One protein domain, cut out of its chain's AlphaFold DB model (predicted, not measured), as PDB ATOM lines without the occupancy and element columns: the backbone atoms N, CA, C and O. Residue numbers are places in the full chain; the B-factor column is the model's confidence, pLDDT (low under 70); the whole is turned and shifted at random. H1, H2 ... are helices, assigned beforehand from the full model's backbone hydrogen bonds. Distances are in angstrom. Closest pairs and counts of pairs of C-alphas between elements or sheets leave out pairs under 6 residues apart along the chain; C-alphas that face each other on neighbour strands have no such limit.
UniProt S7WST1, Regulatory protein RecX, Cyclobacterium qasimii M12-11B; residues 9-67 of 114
ATOM      1  N   GLU A   9     -41.453  45.557  19.194       74.50
ATOM      2  CA  GLU A   9     -40.508  44.813  18.359       74.50
ATOM      3  C   GLU A   9     -39.095  45.408  18.417       74.50
ATOM      4  O   GLU A   9     -38.129  44.663  18.561       74.50
ATOM      5  N   LYS A  10     -38.946  46.742  18.385       74.62
ATOM      6  CA  LYS A  10     -37.629  47.398  18.493       74.62
ATOM      7  C   LYS A  10     -36.962  47.172  19.847       74.62
ATOM      8  O   LYS A  10     -35.753  46.941  19.897       74.62
ATOM      9  N   ILE A  11     -37.722  47.225  20.942       72.62
ATOM     10  CA  ILE A  11     -37.202  46.946  22.288       72.62
ATOM     11  C   ILE A  11     -36.788  45.474  22.397       72.62
ATOM     12  O   ILE A  11     -35.698  45.187  22.884       72.62
ATOM     13  N   LEU A  12     -37.607  44.544  21.893       69.44
ATOM     14  CA  LEU A  12     -37.275  43.116  21.837       69.44
ATOM     15  C   LEU A  12     -36.006  42.853  21.024       69.44
ATOM     16  O   LEU A  12     -35.132  42.126  21.493       69.44
ATOM     17  N   GLN A  13     -35.880  43.484  19.855       73.81
ATOM     18  CA  GLN A  13     -34.704  43.361  19.000       73.81
ATOM     19  C   GLN A  13     -33.457  43.905  19.702       73.81
ATOM     20  O   GLN A  13     -32.444  43.222  19.769       73.81
ATOM     21  N   THR A  14     -33.555  45.075  20.338       67.31
ATOM     22  CA  THR A  14     -32.445  45.672  21.097       67.31
ATOM     23  C   THR A  14     -32.007  44.774  22.259       67.31
ATOM     24  O   THR A  14     -30.816  44.638  22.523       67.31
ATOM     25  N   LEU A  15     -32.952  44.125  22.948       65.38
ATOM     26  CA  LEU A  15     -32.664  43.193  24.043       65.38
ATOM     27  C   LEU A  15     -32.062  41.863  23.561       65.38
ATOM     28  O   LEU A  15     -31.270  41.262  24.289       65.38
ATOM     29  N   GLN A  16     -32.417  41.396  22.361       67.12
ATOM     30  CA  GLN A  16     -31.759  40.254  21.716       67.12
ATOM     31  C   GLN A  16     -30.346  40.615  21.248       67.12
ATOM     32  O   GLN A  16     -29.407  39.880  21.545       67.12
ATOM     33  N   ASP A  17     -30.179  41.765  20.593       69.69
ATOM     34  CA  ASP A  17     -28.897  42.245  20.060       69.69
ATOM     35  C   ASP A  17     -27.885  42.537  21.179       69.69
ATOM     36  O   ASP A  17     -26.684  42.316  21.025       69.69
ATOM     37  N   GLN A  18     -28.370  42.994  22.335       65.00
ATOM     38  CA  GLN A  18     -27.568  43.189  23.546       65.00
ATOM     39  C   GLN A  18     -27.416  41.912  24.396       65.00
ATOM     40  O   GLN A  18     -26.886  41.973  25.503       65.00
ATOM     41  N   ASP A  19     -27.868  40.755  23.896       63.66
ATOM     42  CA  ASP A  19     -27.716  39.435  24.525       63.66
ATOM     43  C   ASP A  19     -28.413  39.292  25.902       63.66
ATOM     44  O   ASP A  19     -28.143  38.365  26.673       63.66
ATOM     45  N   PHE A  20     -29.352  40.197  26.214       55.81
ATOM     46  CA  PHE A  20     -30.195  40.135  27.414       55.81
ATOM     47  C   PHE A  20     -31.281  39.057  27.297       55.81
ATOM     48  O   PHE A  20     -31.673  38.473  28.309       55.81
ATOM     49  N   ILE A  21     -31.738  38.751  26.076       63.75
ATOM     50  CA  ILE A  21     -32.647  37.634  25.779       63.75
ATOM     51  C   ILE A  21     -31.905  36.623  24.907       63.75
ATOM     52  O   ILE A  21     -31.985  36.643  23.683       63.75
ATOM     53  N   ASN A  22     -31.178  35.712  25.554       78.19
ATOM     54  CA  ASN A  22     -30.502  34.611  24.879       78.19
ATOM     55  C   ASN A  22     -31.220  33.289  25.183       78.19
ATOM     56  O   ASN A  22     -30.945  32.619  26.186       78.19
ATOM     57  N   GLU A  23     -32.161  32.913  24.311       79.62
ATOM     58  CA  GLU A  23     -32.935  31.672  24.439       79.62
ATOM     59  C   GLU A  23     -32.034  30.436  24.501       79.62
ATOM     60  O   GLU A  23     -32.293  29.519  25.280       79.62
ATOM     61  N   LYS A  24     -30.930  30.429  23.746       85.00
ATOM     62  CA  LYS A  24     -29.959  29.333  23.761       85.00
ATOM     63  C   LYS A  24     -29.309  29.189  25.138       85.00
ATOM     64  O   LYS A  24     -29.372  28.116  25.734       85.00
ATOM     65  N   ARG A  25     -28.781  30.277  25.709       84.94
ATOM     66  CA  ARG A  25     -28.188  30.294  27.060       84.94
ATOM     67  C   ARG A  25     -29.190  29.849  28.121       84.94
ATOM     68  O   ARG A  25     -28.826  29.116  29.049       84.94
ATOM     69  N   PHE A  26     -30.443  30.280  27.983       89.62
ATOM     70  CA  PHE A  26     -31.525  29.835  28.851       89.62
ATOM     71  C   PHE A  26     -31.714  28.319  28.754       89.62
ATOM     72  O   PHE A  26     -31.685  27.646  29.783       89.62
ATOM     73  N   VAL A  27     -31.851  27.773  27.543       91.62
ATOM     74  CA  VAL A  27     -32.047  26.336  27.321       91.62
ATOM     75  C   VAL A  27     -30.886  25.525  27.890       91.62
ATOM     76  O   VAL A  27     -31.125  24.585  28.643       91.62
ATOM     77  N   GLU A  28     -29.641  25.900  27.606       90.25
ATOM     78  CA  GLU A  28     -28.456  25.186  28.094       90.25
ATOM     79  C   GLU A  28     -28.398  25.145  29.626       90.25
ATOM     80  O   GLU A  28     -28.229  24.083  30.236       90.25
ATOM     81  N   SER A  29     -28.596  26.301  30.264       89.38
ATOM     82  CA  SER A  29     -28.593  26.423  31.725       89.38
ATOM     83  C   SER A  29     -29.765  25.664  32.349       89.38
ATOM     84  O   SER A  29     -29.616  24.999  33.378       89.38
ATOM     85  N   PHE A  30     -30.931  25.712  31.703       91.19
ATOM     86  CA  PHE A  30     -32.127  25.001  32.130       91.19
ATOM     87  C   PHE A  30     -31.930  23.487  32.068       91.19
ATOM     88  O   PHE A  30     -32.191  22.791  33.051       91.19
ATOM     89  N   VAL A  31     -31.436  22.971  30.940       91.19
ATOM     90  CA  VAL A  31     -31.170  21.547  30.732       91.19
ATOM     91  C   VAL A  31     -30.171  21.045  31.776       91.19
ATOM     92  O   VAL A  31     -30.492  20.102  32.503       91.19
ATOM     93  N   LYS A  32     -29.020  21.717  31.937       87.62
ATOM     94  CA  LYS A  32     -27.996  21.348  32.930       87.62
ATOM     95  C   LYS A  32     -28.538  21.385  34.358       87.62
ATOM     96  O   LYS A  32     -28.356  20.430  35.110       87.62
ATOM     97  N   GLY A  33     -29.256  22.442  34.737       88.19
ATOM     98  CA  GLY A  33     -29.825  22.571  36.081       88.19
ATOM     99  C   GLY A  33     -30.861  21.487  36.391       88.19
ATOM    100  O   GLY A  33     -30.839  20.877  37.463       88.19
ATOM    101  N   ARG A  34     -31.764  21.193  35.448       87.94
ATOM    102  CA  ARG A  34     -32.778  20.140  35.623       87.94
ATOM    103  C   ARG A  34     -32.170  18.745  35.599       87.94
ATOM    104  O   ARG A  34     -32.623  17.895  36.365       87.94
ATOM    105  N   PHE A  35     -31.151  18.510  34.782       83.44
ATOM    106  CA  PHE A  35     -30.464  17.228  34.715       83.44
ATOM    107  C   PHE A  35     -29.603  16.976  35.961       83.44
ATOM    108  O   PHE A  35     -29.818  15.986  36.651       83.44
ATOM    109  N   ASN A  36     -28.724  17.903  36.344       81.50
ATOM    110  CA  ASN A  36     -27.776  17.683  37.441       81.50
ATOM    111  C   ASN A  36     -28.435  17.769  38.824       81.50
ATOM    112  O   ASN A  36     -28.231  16.894  39.664       81.50
ATOM    113  N   LEU A  37     -29.258  18.797  39.064       79.12
ATOM    114  CA  LEU A  37     -29.820  19.057  40.397       79.12
ATOM    115  C   LEU A  37     -31.115  18.289  40.642       79.12
ATOM    116  O   LEU A  37     -31.356  17.782  41.735       79.12
ATOM    117  N   LYS A  38     -31.996  18.242  39.636       74.81
ATOM    118  CA  LYS A  38     -33.318  17.615  39.773       74.81
ATOM    119  C   LYS A  38     -33.377  16.210  39.193       74.81
ATOM    120  O   LYS A  38     -34.398  15.548  39.404       74.81
ATOM    121  N   ARG A  39     -32.329  15.771  38.478       75.62
ATOM    122  CA  ARG A  39     -32.282  14.488  37.769       75.62
ATOM    123  C   ARG A  39     -33.551  14.335  36.945       75.62
ATOM    124  O   ARG A  39     -34.383  13.488  37.225       75.62
ATOM    125  N   TRP A  40     -33.810  15.257  36.027       81.00
ATOM    126  CA  TRP A  40     -34.922  15.121  35.087       81.00
ATOM    127  C   TRP A  40     -34.482  14.318  33.868       81.00
ATOM    128  O   TRP A  40     -33.377  14.498  33.368       81.00
ATOM    129  N   GLY A  41     -35.367  13.458  33.361       77.19
ATOM    130  CA  GLY A  41     -35.159  12.808  32.071       77.19
ATOM    131  C   GLY A  41     -35.257  13.800  30.908       77.19
ATOM    132  O   GLY A  41     -35.984  14.797  30.989       77.19
ATOM    133  N   ARG A  42     -34.582  13.495  29.792       82.31
ATOM    134  CA  ARG A  42     -34.564  14.328  28.572       82.31
ATOM    135  C   ARG A  42     -35.968  14.680  28.073       82.31
ATOM    136  O   ARG A  42     -36.213  15.799  27.637       82.31
ATOM    137  N   ILE A  43     -36.909  13.740  28.166       82.75
ATOM    138  CA  ILE A  43     -38.272  13.938  27.660       82.75
ATOM    139  C   ILE A  43     -39.049  14.941  28.514       82.75
ATOM    140  O   ILE A  43     -39.722  15.808  27.964       82.75
ATOM    141  N   ARG A  44     -38.900  14.886  29.840       82.56
ATOM    142  CA  ARG A  44     -39.512  15.868  30.737       82.56
ATOM    143  C   ARG A  44     -38.948  17.268  30.502       82.56
ATOM    144  O   ARG A  44     -39.707  18.228  30.433       82.56
ATOM    145  N   ILE A  45     -37.626  17.378  30.354       87.69
ATOM    146  CA  ILE A  45     -36.965  18.652  30.037       87.69
ATOM    147  C   ILE A  45     -37.500  19.202  28.708       87.69
ATOM    148  O   ILE A  45     -37.889  20.365  28.641       87.69
ATOM    149  N   ARG A  46     -37.617  18.350  27.681       89.25
ATOM    150  CA  ARG A  46     -38.207  18.709  26.385       89.25
ATOM    151  C   ARG A  46     -39.644  19.213  26.511       89.25
ATOM    152  O   ARG A  46     -39.975  20.219  25.900       89.25
ATOM    153  N   GLN A  47     -40.502  18.514  27.256       86.94
ATOM    154  CA  GLN A  47     -41.902  18.911  27.439       86.94
ATOM    155  C   GLN A  47     -42.021  20.275  28.122       86.94
ATOM    156  O   GLN A  47     -42.764  21.126  27.650       86.94
ATOM    157  N   GLU A  48     -41.246  20.507  29.177       90.06
ATOM    158  CA  GLU A  48     -41.247  21.776  29.905       90.06
ATOM    159  C   GLU A  48     -40.750  22.940  29.035       90.06
ATOM    160  O   GLU A  48     -41.343  24.015  29.047       90.06
ATOM    161  N   LEU A  49     -39.695  22.729  28.240       90.75
ATOM    162  CA  LEU A  49     -39.209  23.744  27.301       90.75
ATOM    163  C   LEU A  49     -40.221  24.010  26.174       90.75
ATOM    164  O   LEU A  49     -40.441  25.165  25.822       90.75
ATOM    165  N   LYS A  50     -40.905  22.973  25.674       89.75
ATOM    166  CA  LYS A  50     -42.010  23.128  24.714       89.75
ATOM    167  C   LYS A  50     -43.168  23.939  25.290       89.75
ATOM    168  O   LYS A  50     -43.691  24.810  24.608       89.75
ATOM    169  N   MET A  51     -43.556  23.682  26.541       88.12
ATOM    170  CA  MET A  51     -44.612  24.445  27.223       88.12
ATOM    171  C   MET A  51     -44.241  25.919  27.421       88.12
ATOM    172  O   MET A  51     -45.126  26.762  27.510       88.12
ATOM    173  N   ARG A  52     -42.942  26.233  27.466       88.69
ATOM    174  CA  ARG A  52     -42.410  27.602  27.534       88.69
ATOM    175  C   ARG A  52     -42.287  28.279  26.166       88.69
ATOM    176  O   ARG A  52     -41.782  29.390  26.108       88.69
ATOM    177  N   GLY A  53     -42.716  27.622  25.086       87.62
ATOM    178  CA  GLY A  53     -42.671  28.174  23.732       87.62
ATOM    179  C   GLY A  53     -41.298  28.115  23.060       87.62
ATOM    180  O   GLY A  53     -41.129  28.711  22.003       87.62
ATOM    181  N   ILE A  54     -40.326  27.391  23.627       89.88
ATOM    182  CA  ILE A  54     -38.981  27.312  23.047       89.88
ATOM    183  C   ILE A  54     -39.017  26.512  21.730       89.88
ATOM    184  O   ILE A  54     -39.573  25.405  21.704       89.88
ATOM    185  N   PRO A  55     -38.380  27.006  20.650       89.19
ATOM    186  CA  PRO A  55     -38.253  26.282  19.390       89.19
ATOM    187  C   PRO A  55     -37.622  24.893  19.549       89.19
ATOM    188  O   PRO A  55     -36.622  24.711  20.244       89.19
ATOM    189  N   ASN A  56     -38.162  23.897  18.836       87.25
ATOM    190  CA  ASN A  56     -37.681  22.509  18.906       87.25
ATOM    191  C   ASN A  56     -36.185  22.360  18.606       87.25
ATOM    192  O   ASN A  56     -35.540  21.504  19.207       87.25
ATOM    193  N   GLN A  57     -35.658  23.177  17.693       90.50
ATOM    194  CA  GLN A  57     -34.246  23.164  17.332       90.50
ATOM    195  C   GLN A  57     -33.363  23.491  18.544       90.50
ATOM    196  O   GLN A  57     -32.507  22.688  18.901       90.50
ATOM    197  N   LEU A  58     -33.644  24.591  19.252       89.75
ATOM    198  CA  LEU A  58     -32.891  24.986  20.449       89.75
ATOM    199  C   LEU A  58     -32.996  23.942  21.564       89.75
ATOM    200  O   LEU A  58     -32.014  23.651  22.244       89.75
ATOM    201  N   ILE A  59     -34.175  23.337  21.737       90.56
ATOM    202  CA  ILE A  59     -34.361  22.253  22.711       90.56
ATOM    203  C   ILE A  59     -33.460  21.064  22.376       90.56
ATOM    204  O   ILE A  59     -32.872  20.468  23.278       90.56
ATOM    205  N   GLN A  60     -33.388  20.688  21.099       90.44
ATOM    206  CA  GLN A  60     -32.577  19.565  20.656       90.44
ATOM    207  C   GLN A  60     -31.087  19.849  20.873       90.44
ATOM    208  O   GLN A  60     -30.431  19.043  21.529       90.44
ATOM    209  N   GLU A  61     -30.605  21.025  20.458       90.50
ATOM    210  CA  GLU A  61     -29.226  21.476  20.702       90.50
ATOM    211  C   GLU A  61     -28.877  21.424  22.200       90.50
ATOM    212  O   GLU A  61     -27.867  20.851  22.601       90.50
ATOM    213  N   GLY A  62     -29.758  21.940  23.062       89.94
ATOM    214  CA  GLY A  62     -29.548  21.916  24.508       89.94
ATOM    215  C   GLY A  62     -29.502  20.514  25.115       89.94
ATOM    216  O   GLY A  62     -28.747  20.270  26.055       89.94
ATOM    217  N   LEU A  63     -30.310  19.581  24.604       87.19
ATOM    218  CA  LEU A  63     -30.343  18.192  25.076       87.19
ATOM    219  C   LEU A  63     -29.150  17.366  24.580       87.19
ATOM    220  O   LEU A  63     -28.776  16.410  25.261       87.19
ATOM    221  N   GLU A  64     -28.578  17.703  23.426       88.38
ATOM    222  CA  GLU A  64     -27.383  17.055  22.869       88.38
ATOM    223  C   GLU A  64     -26.119  17.373  23.672       88.38
ATOM    224  O   GLU A  64     -25.227  16.535  23.759       88.38
ATOM    225  N   LEU A  65     -26.086  18.519  24.358       84.06
ATOM    226  CA  LEU A  65     -25.014  18.873  25.295       84.06
ATOM    227  C   LEU A  65     -24.964  17.977  26.544       84.06
ATOM    228  O   LEU A  65     -23.995  18.038  27.300       84.06
ATOM    229  N   LEU A  66     -26.003  17.178  26.805       80.75
ATOM    230  CA  LEU A  66     -25.975  16.199  27.887       80.75
ATOM    231  C   LEU A  66     -25.162  14.980  27.455       80.75
ATOM    232  O   LEU A  66     -25.604  14.239  26.571       80.75
ATOM    233  N   ALA A  67     -24.053  14.731  28.152       73.56
ATOM    234  CA  ALA A  67     -23.227  13.538  27.994       73.56
ATOM    235  C   ALA A  67     -24.109  12.266  27.954       73.56
ATOM    236  O   ALA A  67     -24.888  12.021  28.890       73.56
TER     237      ALA A  67
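This is residues 9 to 67 of the 114 residues of the protein "Regulatory protein RecX" of Cyclobacterium qasimii M12-11B (UniProt S7WST1). Three helices, H2, H3 and H4, pack on one another as a small body, their centres at the corners of a triangle, while H1 lies off one end of that body beyond the link of residues 18 to 22 and touches no helix. This arm makes the length of the whole, and residues 14 to 19, of which 14 to 17 belong to H1, stick out free. The printed part has 59 residues with four named helices, in the order H1, H2, H3, H4, and no named strand; the class is all helix. It is only just compact, close to loose, with a radius of gyration of the C-alphas of 12.4 A, and the C-alphas span 38 by 18 by 17 A.

H1 is residues 9 to 17, 12.0 A from first to last C-alpha, and begins with C-alpha 9 at (-40.508, 44.813, 18.359). H2, the longest helix, is residues 23 to 36 and measures 19.8 A; its C-alpha 23 is at (-32.935, 31.672, 24.439). H3 is residues 42 to 51, 14.3 A long. H4 is residues 56 to 64, 12.3 A long, and ends with C-alpha 64 at (-27.383, 17.055, 22.869).

H1 is apart from H2, H3 and H4. H2 and H3 form a helical hairpin: they touch, with the closest C-alphas those of Val 31 and Ile 45, 6.5 A apart, and run opposite ways at a steep tilt of 40 degrees. H2 touches H4 with 10 pairs of C-alphas within 8 A, the closest being those of Glu 28 and Gly 62 at 5.0 A; the two run the same way at a steep tilt of 42 degrees. H3 and H4 form a second helical hairpin: they touch, with the closest C-alphas those of Arg 46 and Ile 59 at 6.4 A, and run opposite ways at a shallow tilt of 28 degrees. The helix packing is only just mostly crossed, with 1 of these 3 pairs at a shallow tilt. In H1, H2, H3 and H4 every O i to N i+4 pair is within hydrogen-bond range.

The two C-alphas farthest apart are those of Lys 10 and Arg 39, at 38.5 A. The printed part runs from residue 9 to residue 67 of a chain of 114 residues and has no cut. The links H1 to H2, H2 to H3 and H3 to H4 are tight, and no link is long. The mean pLDDT of the printed part is 82.0; residue 12 and residues 14 to 21 are under 70.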